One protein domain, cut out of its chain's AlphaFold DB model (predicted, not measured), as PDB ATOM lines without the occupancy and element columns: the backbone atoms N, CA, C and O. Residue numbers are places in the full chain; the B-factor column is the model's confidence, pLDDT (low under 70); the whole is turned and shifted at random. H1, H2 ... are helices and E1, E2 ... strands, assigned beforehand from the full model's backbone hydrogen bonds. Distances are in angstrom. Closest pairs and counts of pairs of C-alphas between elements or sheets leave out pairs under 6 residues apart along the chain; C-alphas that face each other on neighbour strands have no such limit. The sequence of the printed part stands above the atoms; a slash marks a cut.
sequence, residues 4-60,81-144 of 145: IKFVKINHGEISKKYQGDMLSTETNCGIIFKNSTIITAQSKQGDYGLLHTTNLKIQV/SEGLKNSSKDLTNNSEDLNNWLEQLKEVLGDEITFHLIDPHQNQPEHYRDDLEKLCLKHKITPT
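What this domain is: This is residues 4 to 60 and 81 to 144 of the 145 residues of an uncharacterized protein of Piscirickettsiaceae bacterium NZ-RLO2 (UniProt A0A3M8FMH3). A strongly twisted sheet of five strands, E2, E5, E4, E6 and E7, has two helices packed on one face: the long H2 beside E2 and E5, and H3 beside E6 and E7. A small pair of strands, E1 and E3, folds back near E2 and E5, and residues 81 to 87, with H1, stick out as an arm. The printed part has 121 residues with three named helices and seven named strands, in the order E1 E2 E3 E4 E5 H1 H2 E6 H3 E7; the class is mixed, helices and strands. The large sheet, E2 - E5 - E4 - E6 - E7, is mixed, and E1 and E3 are parallel. The whole is compact, with a radius of gyration of the C-alphas of 14.5 A and spans of 49 by 35 by 23 A.

Where its parts are: E1 is residues 4 to 6, beginning at C-alpha 4 (88.799, -1.442, 9.563). E2 is residues 11 to 15, and E3 residues 21 to 24. E4, residues 36 to 43, is 23.4 A long, and E5, residues 48 to 54, 20.3 A. H1 is residues 84 to 87. H2, residues 90 to 109, is 28.3 A long, from C-alpha 90 at (92.631, -23.333, 25.563). E6, residues 112 to 118, is 19.9 A long, and H3, residues 125 to 138, 20.2 A. E7, residues 142 to 144, ends at C-alpha 144 (79.931, 0.459, 34.006).

How they stand to each other: E4 and E5 form a hairpin, antiparallel, with N 39 and O 51 2.8 A apart. E2, an edge strand, is antiparallel to E5, with N 13 and O 50 2.8 A apart. E6 is antiparallel to E4, with N 40 and O 116 2.9 A apart. E6, H3 and E7 make a strand-helix-strand unit, two parallel neighbour strands with a helix between, and its crossover is right-handed; N 115 and O 144 are 2.8 A apart. H2 and H3 are on the sheet, in two layers, helices on one face of a sheet. The closest C-alphas of E2 and H2 are those of Gly 12 and Trp 101, 5.5 A. H3 has a height over the sheet of 7.6 A; its closest C-alphas to E7 are Cys 136 and Pro 143, 6.5 A. H2 and H3 are close but not clearly touching, with C-alphas 99 and 135 7.3 A apart, at a steep tilt of 57 degrees. E1 and E3 are parallel, with N 5 and O 22 2.9 A apart; the closest C-alphas of E3 and E5 are Leu 23 and Leu 50, 6.4 A. H3 has every O i to N i+4 pair within hydrogen-bond range, H2 13 of 16, and H1 is too short for such a pair.

The domain as a whole: The two C-alphas farthest apart, those of Tyr 18 and Ser 81, are 50.1 A apart. Residues 61 to 80 are not printed, and C-alphas 60 and 81 are 16.5 A apart across this cut. The link E3 to E4 is long, with 11 residues. The mean pLDDT of the printed part is 71.1; 45 residues are under 70, among them residues 26 to 35 and 81 to 95.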
ATOM      1  N   ILE A   4      89.396  -0.308   8.846       81.56
ATOM      2  CA  ILE A   4      88.799  -1.442   9.563       81.56
ATOM      3  C   ILE A   4      89.922  -2.283  10.173       81.56
ATOM      4  O   ILE A   4      90.788  -2.780   9.449       81.56
ATOM      5  N   LYS A   5      89.906  -2.441  11.498       83.94
ATOM      6  CA  LYS A   5      90.810  -3.330  12.235       83.94
ATOM      7  C   LYS A   5      90.049  -4.574  12.657       83.94
ATOM      8  O   LYS A   5      89.021  -4.485  13.329       83.94
ATOM      9  N   PHE A   6      90.566  -5.727  12.260       81.44
ATOM     10  CA  PHE A   6      89.938  -7.003  12.557       81.44
ATOM     11  C   PHE A   6      90.507  -7.620  13.827       81.44
ATOM     12  O   PHE A   6      91.719  -7.793  13.957       81.44
ATOM     13  N   VAL A   7      89.612  -7.983  14.735       78.38
ATOM     14  CA  VAL A   7      89.921  -8.593  16.022       78.38
ATOM     15  C   VAL A   7      89.799 -10.103  15.896       78.38
ATOM     16  O   VAL A   7      88.795 -10.617  15.404       78.38
ATOM     17  N   LYS A   8      90.839 -10.818  16.326       79.75
ATOM     18  CA  LYS A   8      90.859 -12.283  16.351       79.75
ATOM     19  C   LYS A   8      90.191 -12.802  17.622       79.75
ATOM     20  O   LYS A   8      90.150 -12.117  18.639       79.75
ATOM     21  N   ILE A   9      89.745 -14.055  17.583       77.75
ATOM     22  CA  ILE A   9      89.289 -14.774  18.776       77.75
ATOM     23  C   ILE A   9      90.381 -14.754  19.847       77.75
ATOM     24  O   ILE A   9      91.550 -15.004  19.552       77.75
ATOM     25  N   ASN A  10      89.968 -14.505  21.084       75.50
ATOM     26  CA  ASN A  10      90.788 -14.364  22.284       75.50
ATOM     27  C   ASN A  10      91.814 -13.229  22.186       75.50
ATOM     28  O   ASN A  10      92.819 -13.259  22.871       75.50
ATOM     29  N   HIS A  11      91.585 -12.238  21.326       80.25
ATOM     30  CA  HIS A  11      92.449 -11.068  21.207       80.25
ATOM     31  C   HIS A  11      91.615  -9.803  21.353       80.25
ATOM     32  O   HIS A  11      90.450  -9.759  20.952       80.25
ATOM     33  N   GLY A  12      92.223  -8.774  21.937       84.38
ATOM     34  CA  GLY A  12      91.616  -7.465  22.100       84.38
ATOM     35  C   GLY A  12      92.335  -6.410  21.273       84.38
ATOM     36  O   GLY A  12      93.551  -6.450  21.130       84.38
ATOM     37  N   GLU A  13      91.575  -5.459  20.748       88.75
ATOM     38  CA  GLU A  13      92.085  -4.285  20.045       88.75
ATOM     39  C   GLU A  13      91.507  -3.011  20.642       88.75
ATOM     40  O   GLU A  13      90.431  -3.013  21.254       88.75
ATOM     41  N   ILE A  14      92.240  -1.914  20.466       88.31
ATOM     42  CA  ILE A  14      91.880  -0.601  20.995       88.31
ATOM     43  C   ILE A  14      92.084   0.443  19.898       88.31
ATOM     44  O   ILE A  14      93.102   0.458  19.202       88.31
ATOM     45  N   SER A  15      91.112   1.337  19.748       85.88
ATOM     46  CA  SER A  15      91.205   2.487  18.857       85.88
ATOM     47  C   SER A  15      90.936   3.786  19.599       85.88
ATOM     48  O   SER A  15      90.026   3.893  20.426       85.88
ATOM     49  N   LYS A  16      91.733   4.799  19.253       81.31
ATOM     50  CA  LYS A  16      91.543   6.169  19.720       81.31
ATOM     51  C   LYS A  16      90.580   6.906  18.796       81.31
ATOM     52  O   LYS A  16      90.663   6.774  17.574       81.31
ATOM     53  N   LYS A  17      89.763   7.791  19.360       68.56
ATOM     54  CA  LYS A  17      88.774   8.627  18.658       68.56
ATOM     55  C   LYS A  17      89.300   9.301  17.386       68.56
ATOM     56  O   LYS A  17      88.570   9.456  16.412       68.56
ATOM     57  N   TYR A  18      90.568   9.707  17.385       65.56
ATOM     58  CA  TYR A  18      91.190  10.443  16.280       65.56
ATOM     59  C   TYR A  18      91.838   9.559  15.207       65.56
ATOM     60  O   TYR A  18      92.269  10.085  14.184       65.56
ATOM     61  N   GLN A  19      91.922   8.239  15.409       66.62
ATOM     62  CA  GLN A  19      92.484   7.323  14.409       66.62
ATOM     63  C   GLN A  19      91.478   6.974  13.305       66.62
ATOM     64  O   GLN A  19      91.881   6.596  12.210       66.62
ATOM     65  N   GLY A  20      90.177   7.167  13.557       69.62
ATOM     66  CA  GLY A  20      89.128   6.812  12.606       69.62
ATOM     67  C   GLY A  20      89.060   5.309  12.341       69.62
ATOM     68  O   GLY A  20      88.622   4.918  11.262       69.62
ATOM     69  N   ASP A  21      89.512   4.462  13.274       81.00
ATOM     70  CA  ASP A  21      89.408   3.021  13.073       81.00
ATOM     71  C   ASP A  21      88.012   2.515  13.438       81.00
ATOM     72  O   ASP A  21      87.368   2.997  14.370       81.00
ATOM     73  N   MET A  22      87.571   1.489  12.722       81.75
ATOM     74  CA  MET A  22      86.394   0.699  13.049       81.75
ATOM     75  C   MET A  22      86.862  -0.698  13.452       81.75
ATOM     76  O   MET A  22      87.471  -1.406  12.649       81.75
ATOM     77  N   LEU A  23      86.606  -1.084  14.702       83.00
ATOM     78  CA  LEU A  23      86.930  -2.421  15.197       83.00
ATOM     79  C   LEU A  23      85.839  -3.399  14.743       83.00
ATOM     80  O   LEU A  23      84.651  -3.125  14.911       83.00
ATOM     81  N   SER A  24      86.237  -4.526  14.160       79.50
ATOM     82  CA  SER A  24      85.320  -5.569  13.696       79.50
ATOM     83  C   SER A  24      85.828  -6.944  14.104       79.50
ATOM     84  O   SER A  24      87.024  -7.206  14.055       79.50
ATOM     85  N   THR A  25      84.926  -7.849  14.468       73.12
ATOM     86  CA  THR A  25      85.256  -9.260  14.716       73.12
ATOM     87  C   THR A  25      85.298 -10.095  13.430       73.12
ATOM     88  O   THR A  25      85.588 -11.286  13.478       73.12
ATOM     89  N   GLU A  26      84.956  -9.519  12.272       65.56
ATOM     90  CA  GLU A  26      84.667 -10.284  11.057       65.56
ATOM     91  C   GLU A  26      85.818 -10.248  10.045       65.56
ATOM     92  O   GLU A  26      85.907  -9.339   9.232       65.56
ATOM     93  N   THR A  27      86.651 -11.287   9.990       53.03
ATOM     94  CA  THR A  27      87.415 -11.590   8.767       53.03
ATOM     95  C   THR A  27      86.644 -12.616   7.943       53.03
ATOM     96  O   THR A  27      87.035 -13.773   7.877       53.03
ATOM     97  N   ASN A  28      85.528 -12.200   7.342       50.59
ATOM     98  CA  ASN A  28      84.886 -12.894   6.224       50.59
ATOM     99  C   ASN A  28      84.572 -14.393   6.466       50.59
ATOM    100  O   ASN A  28      85.312 -15.242   5.983       50.59
ATOM    101  N   CYS A  29      83.496 -14.732   7.190       42.50
ATOM    102  CA  CYS A  29      82.736 -15.991   7.036       42.50
ATOM    103  C   CYS A  29      81.617 -16.064   8.085       42.50
ATOM    104  O   CYS A  29      81.859 -15.780   9.253       42.50
ATOM    105  N   GLY A  30      80.433 -16.543   7.686       44.47
ATOM    106  CA  GLY A  30      79.281 -16.848   8.547       44.47
ATOM    107  C   GLY A  30      79.519 -17.978   9.559       44.47
ATOM    108  O   GLY A  30      78.781 -18.963   9.591       44.47
ATOM    109  N   ILE A  31      80.557 -17.849  10.382       46.94
ATOM    110  CA  ILE A  31      80.879 -18.737  11.492       46.94
ATOM    111  C   ILE A  31      80.173 -18.186  12.727       46.94
ATOM    112  O   ILE A  31      80.569 -17.181  13.311       46.94
ATOM    113  N   ILE A  32      79.113 -18.877  13.134       51.88
ATOM    114  CA  ILE A  32      78.514 -18.705  14.454       51.88
ATOM    115  C   ILE A  32      79.504 -19.306  15.451       51.88
ATOM    116  O   ILE A  32      79.611 -20.531  15.571       51.88
ATOM    117  N   PHE A  33      80.252 -18.456  16.150       56.81
ATOM    118  CA  PHE A  33      81.117 -18.884  17.244       56.81
ATOM    119  C   PHE A  33      80.247 -19.302  18.433       56.81
ATOM    120  O   PHE A  33      79.916 -18.515  19.321       56.81
ATOM    121  N   LYS A  34      79.832 -20.571  18.423       57.38
ATOM    122  CA  LYS A  34      79.150 -21.197  19.554       57.38
ATOM    123  C   LYS A  34      80.079 -21.089  20.767       57.38
ATOM    124  O   LYS A  34      81.199 -21.591  20.718       57.38
ATOM    125  N   ASN A  35      79.606 -20.446  21.835       66.88
ATOM    126  CA  ASN A  35      80.325 -20.219  23.098       66.88
ATOM    127  C   ASN A  35      81.394 -19.106  23.085       66.88
ATOM    128  O   ASN A  35      82.383 -19.203  23.816       66.88
ATOM    129  N   SER A  36      81.215 -18.050  22.284       72.19
ATOM    130  CA  SER A  36      82.032 -16.833  22.390       72.19
ATOM    131  C   SER A  36      81.229 -15.627  22.855       72.19
ATOM    132  O   SER A  36      80.099 -15.458  22.409       72.19
ATOM    133  N   THR A  37      81.858 -14.753  23.632       77.50
ATOM    134  CA  THR A  37      81.328 -13.449  24.032       77.50
ATOM    135  C   THR A  37      82.160 -12.354  23.376       77.50
ATOM    136  O   THR A  37      83.389 -12.442  23.299       77.50
ATOM    137  N   ILE A  38      81.496 -11.310  22.894       82.25
ATOM    138  CA  ILE A  38      82.149 -10.083  22.443       82.25
ATOM    139  C   ILE A  38      82.012  -9.051  23.558       82.25
ATOM    140  O   ILE A  38      80.912  -8.813  24.056       82.25
ATOM    141  N   ILE A  39      83.128  -8.446  23.947       85.06
ATOM    142  CA  ILE A  39      83.186  -7.383  24.944       85.06
ATOM    143  C   ILE A  39      83.589  -6.102  24.224       85.06
ATOM    144  O   ILE A  39      84.680  -6.008  23.662       85.06
ATOM    145  N   THR A  40      82.707  -5.109  24.237       88.25
ATOM    146  CA  THR A  40      83.031  -3.760  23.765       88.25
ATOM    147  C   THR A  40      83.312  -2.867  24.958       88.25
ATOM    148  O   THR A  40      82.594  -2.957  25.950       88.25
ATOM    149  N   ALA A  41      84.294  -1.984  24.849       88.50
ATOM    150  CA  ALA A  41      84.626  -0.987  25.854       88.50
ATOM    151  C   ALA A  41      84.561   0.416  25.250       88.50
ATOM    152  O   ALA A  41      85.010   0.620  24.123       88.50
ATOM    153  N   GLN A  42      84.041   1.382  25.998       90.06
ATOM    154  CA  GLN A  42      83.961   2.779  25.586       90.06
ATOM    155  C   GLN A  42      84.381   3.703  26.732       90.06
ATOM    156  O   GLN A  42      83.881   3.585  27.854       90.06
ATOM    157  N   SER A  43      85.273   4.652  26.444       87.75
ATOM    158  CA  SER A  43      85.591   5.748  27.366       87.75
ATOM    159  C   SER A  43      84.589   6.893  27.215       87.75
ATOM    160  O   SER A  43      84.036   7.125  26.136       87.75
ATOM    161  N   LYS A  44      84.434   7.719  28.257       81.94
ATOM    162  CA  LYS A  44      83.666   8.979  28.166       81.94
ATOM    163  C   LYS A  44      84.187   9.935  27.086       81.94
ATOM    164  O   LYS A  44      83.454  10.804  26.619       81.94
ATOM    165  N   GLN A  45      85.455   9.800  26.706       79.12
ATOM    166  CA  GLN A  45      86.106  10.666  25.724       79.12
ATOM    167  C   GLN A  45      85.770  10.252  24.282       79.12
ATOM    168  O   GLN A  45      85.905  11.075  23.369       79.12
ATOM    169  N   GLY A  46      85.227   9.043  24.091       77.88
ATOM    170  CA  GLY A  46      84.840   8.483  22.797       77.88
ATOM    171  C   GLY A  46      85.915   7.599  22.165       77.88
ATOM    172  O   GLY A  46      85.949   7.505  20.941       77.88
ATOM    173  N   ASP A  47      86.797   7.007  22.973       85.19
ATOM    174  CA  ASP A  47      87.718   5.942  22.559       85.19
ATOM    175  C   ASP A  47      87.067   4.574  22.782       85.19
ATOM    176  O   ASP A  47      86.190   4.437  23.643       85.19
ATOM    177  N   TYR A  48      87.496   3.568  22.019       89.56
ATOM    178  CA  TYR A  48      86.826   2.269  21.973       89.56
ATOM    179  C   TYR A  48      87.808   1.103  22.058       89.56
ATOM    180  O   TYR A  48      88.890   1.141  21.477       89.56
ATOM    181  N   GLY A  49      87.391   0.032  22.727       88.69
ATOM    182  CA  GLY A  49      88.049  -1.268  22.711       88.69
ATOM    183  C   GLY A  49      87.085  -2.368  22.280       88.69
ATOM    184  O   GLY A  49      85.880  -2.282  22.523       88.69
ATOM    185  N   LEU A  50      87.615  -3.413  21.653       87.69
ATOM    186  CA  LEU A  50      86.866  -4.599  21.256       87.69
ATOM    187  C   LEU A  50      87.686  -5.840  21.587       87.69
ATOM    188  O   LEU A  50      88.816  -5.968  21.126       87.69
ATOM    189  N   LEU A  51      87.100  -6.757  22.348       84.75
ATOM    190  CA  LEU A  51      87.675  -8.052  22.680       84.75
ATOM    191  C   LEU A  51      86.695  -9.144  22.271       84.75
ATOM    192  O   LEU A  51      85.530  -9.141  22.669       84.75
ATOM    193  N   HIS A  52      87.177 -10.101  21.489       80.38
ATOM    194  CA  HIS A  52      86.432 -11.318  21.188       80.38
ATOM    195  C   HIS A  52      87.018 -12.442  22.026       80.38
ATOM    196  O   HIS A  52      88.211 -12.687  21.940       80.38
ATOM    197  N   THR A  53      86.222 -13.128  22.840       74.56
ATOM    198  CA  THR A  53      86.711 -14.194  23.729       74.56
ATOM    199  C   THR A  53      85.814 -15.420  23.661       74.56
ATOM    200  O   THR A  53      84.604 -15.324  23.473       74.56
ATOM    201  N   THR A  54      86.412 -16.600  23.785       69.88
ATOM    202  CA  THR A  54      85.719 -17.893  23.826       69.88
ATOM    203  C   THR A  54      85.756 -18.481  25.228       69.88
ATOM    204  O   THR A  54      86.812 -18.503  25.843       69.88
ATOM    205  N   ASN A  55      84.632 -19.010  25.719       60.47
ATOM    206  CA  ASN A  55      84.566 -19.855  26.919       60.47
ATOM    207  C   ASN A  55      85.465 -19.389  28.094       60.47
ATOM    208  O   ASN A  55      86.408 -20.081  28.489       60.47
ATOM    209  N   LEU A  56      85.152 -18.235  28.698       55.50
ATOM    210  CA  LEU A  56      85.748 -17.815  29.974       55.50
ATOM    211  C   LEU A  56      85.245 -18.736  31.100       55.50
ATOM    212  O   LEU A  56      84.356 -18.387  31.865       55.50
ATOM    213  N   LYS A  57      85.790 -19.950  31.218       49.47
ATOM    214  CA  LYS A  57      85.744 -20.683  32.488       49.47
ATOM    215  C   LYS A  57      86.994 -20.316  33.261       49.47
ATOM    216  O   LYS A  57      88.007 -21.011  33.185       49.47
ATOM    217  N   ILE A  58      86.923 -19.211  33.996       43.34
ATOM    218  CA  ILE A  58      87.953 -18.905  34.979       43.34
ATOM    219  C   ILE A  58      87.935 -20.044  35.994       43.34
ATOM    220  O   ILE A  58      86.895 -20.378  36.563       43.34
ATOM    221  N   GLN A  59      89.086 -20.693  36.177       35.66
ATOM    222  CA  GLN A  59      89.233 -21.713  37.200       35.66
ATOM    223  C   GLN A  59      88.893 -21.082  38.550       35.66
ATOM    224  O   GLN A  59      89.697 -20.348  39.128       35.66
ATOM    225  N   VAL A  60      87.714 -21.405  39.083       31.91
ATOM    226  CA  VAL A  60      87.487 -21.335  40.519       31.91
ATOM    227  C   VAL A  60      88.549 -22.251  41.107       31.91
ATOM    228  O   VAL A  60      88.439 -23.472  41.024       31.91
ATOM    229  N   SER A  81      87.665 -37.093  33.771       39.44
ATOM    230  CA  SER A  81      88.968 -36.420  33.923       39.44
ATOM    231  C   SER A  81      89.876 -36.478  32.685       39.44
ATOM    232  O   SER A  81      90.784 -35.653  32.568       39.44
ATOM    233  N   GLU A  82      89.641 -37.387  31.733       34.28
ATOM    234  CA  GLU A  82      90.491 -37.502  30.535       34.28
ATOM    235  C   GLU A  82      90.018 -36.639  29.356       34.28
ATOM    236  O   GLU A  82      90.850 -36.151  28.596       34.28
ATOM    237  N   GLY A  83      88.724 -36.313  29.268       30.81
ATOM    238  CA  GLY A  83      88.209 -35.344  28.288       30.81
ATOM    239  C   GLY A  83      88.540 -33.880  28.623       30.81
ATOM    240  O   GLY A  83      88.639 -33.044  27.728       30.81
ATOM    241  N   LEU A  84      88.768 -33.557  29.905       35.38
ATOM    242  CA  LEU A  84      89.062 -32.190  30.365       35.38
ATOM    243  C   LEU A  84      90.525 -31.758  30.185       35.38
ATOM    244  O   LEU A  84      90.806 -30.557  30.156       35.38
ATOM    245  N   LYS A  85      91.468 -32.698  30.047       32.66
ATOM    246  CA  LYS A  85      92.899 -32.363  29.931       32.66
ATOM    247  C   LYS A  85      93.231 -31.631  28.629       32.66
ATOM    248  O   LYS A  85      94.169 -30.837  28.607       32.66
ATOM    249  N   ASN A  86      92.419 -31.819  27.590       27.83
ATOM    250  CA  ASN A  86      92.644 -31.191  26.290       27.83
ATOM    251  C   ASN A  86      91.961 -29.815  26.186       27.83
ATOM    252  O   ASN A  86      92.494 -28.941  25.514       27.83
ATOM    253  N   SER A  87      90.868 -29.562  26.923       29.59
ATOM    254  CA  SER A  87      90.269 -28.217  27.018       29.59
ATOM    255  C   SER A  87      91.028 -27.273  27.952       29.59
ATOM    256  O   SER A  87      90.926 -26.059  27.803       29.59
ATOM    257  N   SER A  88      91.818 -27.786  28.901       34.47
ATOM    258  CA  SER A  88      92.549 -26.931  29.852       34.47
ATOM    259  C   SER A  88      93.664 -26.091  29.214       34.47
ATOM    260  O   SER A  88      94.098 -25.107  29.816       34.47
ATOM    261  N   LYS A  89      94.121 -26.447  28.005       32.59
ATOM    262  CA  LYS A  89      95.151 -25.693  27.274       32.59
ATOM    263  C   LYS A  89      94.594 -24.471  26.538       32.59
ATOM    264  O   LYS A  89      95.287 -23.464  26.478       32.59
ATOM    265  N   ASP A  90      93.333 -24.508  26.107       36.19
ATOM    266  CA  ASP A  90      92.631 -23.333  25.563       36.19
ATOM    267  C   ASP A  90      92.083 -22.407  26.669       36.19
ATOM    268  O   ASP A  90      91.880 -21.214  26.457       36.19
ATOM    269  N   LEU A  91      91.894 -22.941  27.883       38.75
ATOM    270  CA  LEU A  91      91.338 -22.234  29.047       38.75
ATOM    271  C   LEU A  91      92.308 -21.272  29.753       38.75
ATOM    272  O   LEU A  91      91.868 -20.448  30.551       38.75
ATOM    273  N   THR A  92      93.614 -21.366  29.494       40.31
ATOM    274  CA  THR A  92      94.620 -20.543  30.197       40.31
ATOM    275  C   THR A  92      94.980 -19.277  29.413       40.31
ATOM    276  O   THR A  92      95.194 -18.230  30.017       40.31
ATOM    277  N   ASN A  93      94.936 -19.339  28.080       41.81
ATOM    278  CA  ASN A  93      95.323 -18.219  27.217       41.81
ATOM    279  C   ASN A  93      94.316 -17.054  27.308       41.81
ATOM    280  O   ASN A  93      94.709 -15.904  27.454       41.81
ATOM    281  N   ASN A  94      93.012 -17.355  27.398       56.84
ATOM    282  CA  ASN A  94      91.952 -16.340  27.483       56.84
ATOM    283  C   ASN A  94      92.056 -15.393  28.689       56.84
ATOM    284  O   ASN A  94      91.682 -14.225  28.594       56.84
ATOM    285  N   SER A  95      92.533 -15.884  29.839       64.88
ATOM    286  CA  SER A  95      92.693 -15.031  31.022       64.88
ATOM    287  C   SER A  95      93.857 -14.059  30.855       64.88
ATOM    288  O   SER A  95      93.800 -12.960  31.402       64.88
ATOM    289  N   GLU A  96      94.925 -14.455  30.169       73.12
ATOM    290  CA  GLU A  96      96.099 -13.608  29.961       73.12
ATOM    291  C   GLU A  96      95.801 -12.521  28.926       73.12
ATOM    292  O   GLU A  96      96.038 -11.348  29.206       73.12
ATOM    293  N   ASP A  97      95.144 -12.873  27.819       75.62
ATOM    294  CA  ASP A  97      94.715 -11.914  26.796       75.62
ATOM    295  C   ASP A  97      93.733 -10.869  27.344       75.62
ATOM    296  O   ASP A  97      93.888  -9.677  27.084       75.62
ATOM    297  N   LEU A  98      92.763 -11.284  28.171       79.88
ATOM    298  CA  LEU A  98      91.846 -10.353  28.834       79.88
ATOM    299  C   LEU A  98      92.578  -9.431  29.823       79.88
ATOM    300  O   LEU A  98      92.270  -8.242  29.880       79.88
ATOM    301  N   ASN A  99      93.549  -9.941  30.594       83.69
ATOM    302  CA  ASN A  99      94.342  -9.093  31.496       83.69
ATOM    303  C   ASN A  99      95.186  -8.085  30.705       83.69
ATOM    304  O   ASN A  99      95.134  -6.899  31.016       83.69
ATOM    305  N   ASN A 100      95.907  -8.541  29.681       84.44
ATOM    306  CA  ASN A 100      96.747  -7.690  28.839       84.44
ATOM    307  C   ASN A 100      95.912  -6.634  28.112       84.44
ATOM    308  O   ASN A 100      96.300  -5.468  28.047       84.44
ATOM    309  N   TRP A 101      94.741  -7.026  27.602       87.75
ATOM    310  CA  TRP A 101      93.813  -6.089  26.988       87.75
ATOM    311  C   TRP A 101      93.323  -5.058  27.999       87.75
ATOM    312  O   TRP A 101      93.356  -3.883  27.674       87.75
ATOM    313  N   LEU A 102      92.945  -5.441  29.225       87.81
ATOM    314  CA  LEU A 102      92.516  -4.489  30.261       87.81
ATOM    315  C   LEU A 102      93.628  -3.518  30.685       87.81
ATOM    316  O   LEU A 102      93.336  -2.343  30.909       87.81
ATOM    317  N   GLU A 103      94.882  -3.970  30.773       88.19
ATOM    318  CA  GLU A 103      96.025  -3.091  31.061       88.19
ATOM    319  C   GLU A 103      96.193  -2.033  29.967       88.19
ATOM    320  O   GLU A 103      96.188  -0.835  30.256       88.19
ATOM    321  N   GLN A 104      96.235  -2.461  28.702       87.94
ATOM    322  CA  GLN A 104      96.327  -1.542  27.563       87.94
ATOM    323  C   GLN A 104      95.090  -0.643  27.460       87.94
ATOM    324  O   GLN A 104      95.188   0.547  27.163       87.94
ATOM    325  N   LEU A 105      93.908  -1.201  27.723       88.25
ATOM    326  CA  LEU A 105      92.638  -0.492  27.672       88.25
ATOM    327  C   LEU A 105      92.643   0.640  28.683       88.25
ATOM    328  O   LEU A 105      92.281   1.754  28.331       88.25
ATOM    329  N   LYS A 106      93.122   0.393  29.899       89.06
ATOM    330  CA  LYS A 106      93.266   1.428  30.914       89.06
ATOM    331  C   LYS A 106      94.257   2.515  30.505       89.06
ATOM    332  O   LYS A 106      93.967   3.695  30.677       89.06
ATOM    333  N   GLU A 107      95.408   2.142  29.948       87.31
ATOM    334  CA  GLU A 107      96.397   3.121  29.475       87.31
ATOM    335  C   GLU A 107      95.831   4.050  28.394       87.31
ATOM    336  O   GLU A 107      96.224   5.217  28.306       87.31
ATOM    337  N   VAL A 108      94.906   3.546  27.572       86.06
ATOM    338  CA  VAL A 108      94.351   4.296  26.441       86.06
ATOM    339  C   VAL A 108      93.041   5.012  26.783       86.06
ATOM    340  O   VAL A 108      92.873   6.162  26.384       86.06
ATOM    341  N   LEU A 109      92.116   4.353  27.484       84.75
ATOM    342  CA  LEU A 109      90.762   4.840  27.785       84.75
ATOM    343  C   LEU A 109      90.659   5.501  29.169       84.75
ATOM    344  O   LEU A 109      89.693   6.223  29.422       84.75
ATOM    345  N   GLY A 110      91.637   5.273  30.047       86.06
ATOM    346  CA  GLY A 110      91.624   5.712  31.438       86.06
ATOM    347  C   GLY A 110      90.878   4.754  32.365       86.06
ATOM    348  O   GLY A 110      90.669   3.580  32.063       86.06
ATOM    349  N   ASP A 111      90.480   5.269  33.526       87.88
ATOM    350  CA  ASP A 111      89.956   4.437  34.610       87.88
ATOM    351  C   ASP A 111      88.432   4.253  34.537       87.88
ATOM    352  O   ASP A 111      87.907   3.319  35.127       87.88
ATOM    353  N   GLU A 112      87.701   5.116  33.827       88.75
ATOM    354  CA  GLU A 112      86.234   5.080  33.730       88.75
ATOM    355  C   GLU A 112      85.793   4.536  32.369       88.75
ATOM    356  O   GLU A 112      85.835   5.245  31.356       88.75
ATOM    357  N   ILE A 113      85.357   3.277  32.348       90.06
ATOM    358  CA  ILE A 113      85.083   2.546  31.107       90.06
ATOM    359  C   ILE A 113      83.694   1.914  31.168       90.06
ATOM    360  O   ILE A 113      83.347   1.226  32.127       90.06
ATOM    361  N   THR A 114      82.904   2.131  30.118       90.44
ATOM    362  CA  THR A 114      81.632   1.432  29.908       90.44
ATOM    363  C   THR A 114      81.881   0.170  29.097       90.44
ATOM    364  O   THR A 114      82.480   0.245  28.026       90.44
ATOM    365  N   PHE A 115      81.432  -0.975  29.592       89.00
ATOM    366  CA  PHE A 115      81.534  -2.259  28.920       89.00
ATOM    367  C   PHE A 115      80.158  -2.722  28.448       89.00
ATOM    368  O   PHE A 115      79.163  -2.552  29.143       89.00
ATOM    369  N   HIS A 116      80.107  -3.367  27.286       86.31
ATOM    370  CA  HIS A 116      78.924  -4.096  26.841       86.31
ATOM    371  C   HIS A 116      79.315  -5.511  26.453       86.31
ATOM    372  O   HIS A 116      80.296  -5.724  25.739       86.31
ATOM    373  N   LEU A 117      78.533  -6.472  26.936       82.00
ATOM    374  CA  LEU A 117      78.711  -7.883  26.639       82.00
ATOM    375  C   LEU A 117      77.657  -8.302  25.621       82.00
ATOM    376  O   LEU A 117      76.457  -8.177  25.866       82.00
ATOM    377  N   ILE A 118      78.118  -8.811  24.487       78.75
ATOM    378  CA  ILE A 118      77.279  -9.356  23.428       78.75
ATOM    379  C   ILE A 118      77.535 -10.860  23.396       78.75
ATOM    380  O   ILE A 118      78.579 -11.319  22.928       78.75
ATOM    381  N   ASP A 119      76.580 -11.619  23.929       72.19
ATOM    382  CA  ASP A 119      76.586 -13.081  23.922       72.19
ATOM    383  C   ASP A 119      75.480 -13.595  22.978       72.19
ATOM    384  O   ASP A 119      74.294 -13.370  23.240       72.19
ATOM    385  N   PRO A 120      75.834 -14.282  21.878       55.50
ATOM    386  CA  PRO A 120      74.870 -14.785  20.911       55.50
ATOM    387  C   PRO A 120      74.040 -15.986  21.404       55.50
ATOM    388  O   PRO A 120      73.109 -16.376  20.698       55.50
ATOM    389  N   HIS A 121      74.341 -16.600  22.560       56.28
ATOM    390  CA  HIS A 121      73.748 -17.894  22.940       56.28
ATOM    391  C   HIS A 121      73.196 -18.024  24.373       56.28
ATOM    392  O   HIS A 121      72.926 -19.146  24.798       56.28
ATOM    393  N   GLN A 122      72.926 -16.924  25.092       55.72
ATOM    394  CA  GLN A 122      72.391 -16.960  26.475       55.72
ATOM    395  C   GLN A 122      73.247 -17.820  27.428       55.72
ATOM    396  O   GLN A 122      72.743 -18.465  28.352       55.72
ATOM    397  N   ASN A 123      74.556 -17.836  27.208       56.69
ATOM    398  CA  ASN A 123      75.530 -18.600  27.963       56.69
ATOM    399  C   ASN A 123      75.853 -17.849  29.267       56.69
ATOM    400  O   ASN A 123      76.944 -17.320  29.438       56.69
ATOM    401  N   GLN A 124      74.868 -17.769  30.173       58.94
ATOM    402  CA  GLN A 124      74.980 -17.184  31.519       58.94
ATOM    403  C   GLN A 124      75.890 -15.932  31.565       58.94
ATOM    404  O   GLN A 124      76.966 -15.973  32.170       58.94
ATOM    405  N   PRO A 125      75.481 -14.814  30.931       60.25
ATOM    406  CA  PRO A 125      76.296 -13.595  30.833       60.25
ATOM    407  C   PRO A 125      76.712 -13.043  32.205       60.25
ATOM    408  O   PRO A 125      77.737 -12.378  32.309       60.25
ATOM    409  N   GLU A 126      75.952 -13.376  33.251       64.56
ATOM    410  CA  GLU A 126      76.256 -13.165  34.672       64.56
ATOM    411  C   GLU A 126      77.710 -13.547  35.016       64.56
ATOM    412  O   GLU A 126      78.431 -12.770  35.632       64.56
ATOM    413  N   HIS A 127      78.190 -14.708  34.551       64.94
ATOM    414  CA  HIS A 127      79.543 -15.184  34.864       64.94
ATOM    415  C   HIS A 127      80.632 -14.340  34.200       64.94
ATOM    416  O   HIS A 127      81.660 -14.061  34.812       64.94
ATOM    417  N   TYR A 128      80.389 -13.884  32.969       69.69
ATOM    418  CA  TYR A 128      81.304 -12.975  32.283       69.69
ATOM    419  C   TYR A 128      81.328 -11.600  32.955       69.69
ATOM    420  O   TYR A 128      82.386 -10.977  33.006       69.69
ATOM    421  N   ARG A 129      80.185 -11.137  33.482       75.38
ATOM    422  CA  ARG A 129      80.086  -9.874  34.220       75.38
ATOM    423  C   ARG A 129      80.874  -9.926  35.521       75.38
ATOM    424  O   ARG A 129      81.780  -9.116  35.682       75.38
ATOM    425  N   ASP A 130      80.607 -10.905  36.383       74.75
ATOM    426  CA  ASP A 130      81.284 -11.039  37.683       74.75
ATOM    427  C   ASP A 130      82.810 -11.103  37.536       74.75
ATOM    428  O   ASP A 130      83.568 -10.541  38.329       74.75
ATOM    429  N   ASP A 131      83.280 -11.828  36.525       75.19
ATOM    430  CA  ASP A 131      84.703 -12.013  36.288       75.19
ATOM    431  C   ASP A 131      85.354 -10.787  35.645       75.19
ATOM    432  O   ASP A 131      86.466 -10.412  36.035       75.19
ATOM    433  N   LEU A 132      84.651 -10.113  34.731       79.69
ATOM    434  CA  LEU A 132      85.081  -8.825  34.197       79.69
ATOM    435  C   LEU A 132      85.176  -7.782  35.315       79.69
ATOM    436  O   LEU A 132      86.200  -7.114  35.420       79.69
ATOM    437  N   GLU A 133      84.183  -7.695  36.203       82.56
ATOM    438  CA  GLU A 133      84.200  -6.776  37.348       82.56
ATOM    439  C   GLU A 133      85.389  -7.039  38.277       82.56
ATOM    440  O   GLU A 133      86.132  -6.110  38.608       82.56
ATOM    441  N   LYS A 134      85.637  -8.301  38.655       80.94
ATOM    442  CA  LYS A 134      86.803  -8.670  39.483       80.94
ATOM    443  C   LYS A 134      88.122  -8.257  38.831       80.94
ATOM    444  O   LYS A 134      89.025  -7.773  39.520       80.94
ATOM    445  N   LEU A 135      88.255  -8.461  37.522       82.12
ATOM    446  CA  LEU A 135      89.464  -8.099  36.784       82.12
ATOM    447  C   LEU A 135      89.606  -6.580  36.635       82.12
ATOM    448  O   LEU A 135      90.702  -6.058  36.840       82.12
ATOM    449  N   CYS A 136      88.520  -5.853  36.376       85.62
ATOM    450  CA  CYS A 136      88.517  -4.392  36.370       85.62
ATOM    451  C   CYS A 136      88.972  -3.830  37.723       85.62
ATOM    452  O   CYS A 136      89.852  -2.969  37.758       85.62
ATOM    453  N   LEU A 137      88.470  -4.374  38.837       84.81
ATOM    454  CA  LEU A 137      88.893  -3.977  40.186       84.81
ATOM    455  C   LEU A 137      90.391  -4.212  40.418       84.81
ATOM    456  O   LEU A 137      91.073  -3.334  40.952       84.81
ATOM    457  N   LYS A 138      90.933  -5.357  39.974       86.00
ATOM    458  CA  LYS A 138      92.379  -5.649  40.032       86.00
ATOM    459  C   LYS A 138      93.198  -4.593  39.282       86.00
ATOM    460  O   LYS A 138      94.250  -4.176  39.768       86.00
ATOM    461  N   HIS A 139      92.693  -4.131  38.141       84.06
ATOM    462  CA  HIS A 139      93.332  -3.111  37.306       84.06
ATOM    463  C   HIS A 139      93.004  -1.673  37.724       84.06
ATOM    464  O   HIS A 139      93.524  -0.730  37.128       84.06
ATOM    465  N   LYS A 140      92.221  -1.464  38.792       88.88
ATOM    466  CA  LYS A 140      91.713  -0.147  39.228       88.88
ATOM    467  C   LYS A 140      90.933   0.583  38.123       88.88
ATOM    468  O   LYS A 140      91.050   1.798  37.986       88.88
ATOM    469  N   ILE A 141      90.188  -0.169  37.325       89.12
ATOM    470  CA  ILE A 141      89.192   0.342  36.387       89.12
ATOM    471  C   ILE A 141      87.862   0.402  37.145       89.12
ATOM    472  O   ILE A 141      87.542  -0.504  37.913       89.12
ATOM    473  N   THR A 142      87.099   1.464  36.931       89.12
ATOM    474  CA  THR A 142      85.719   1.644  37.388       89.12
ATOM    475  C   THR A 142      84.791   1.267  36.231       89.12
ATOM    476  O   THR A 142      84.547   2.105  35.354       89.12
ATOM    477  N   PRO A 143      84.327   0.005  36.161       85.31
ATOM    478  CA  PRO A 143      83.487  -0.441  35.065       85.31
ATOM    479  C   PRO A 143      82.052   0.075  35.231       85.31
ATOM    480  O   PRO A 143      81.532   0.180  36.340       85.31
ATOM    481  N   THR A 144      81.395   0.360  34.112       88.06
ATOM    482  CA  THR A 144      79.931   0.459  34.006       88.06
ATOM    483  C   THR A 144      79.482  -0.609  33.014       88.06
ATOM    484  O   THR A 144      79.952  -0.570  31.881       88.06
TER     485      THR A 144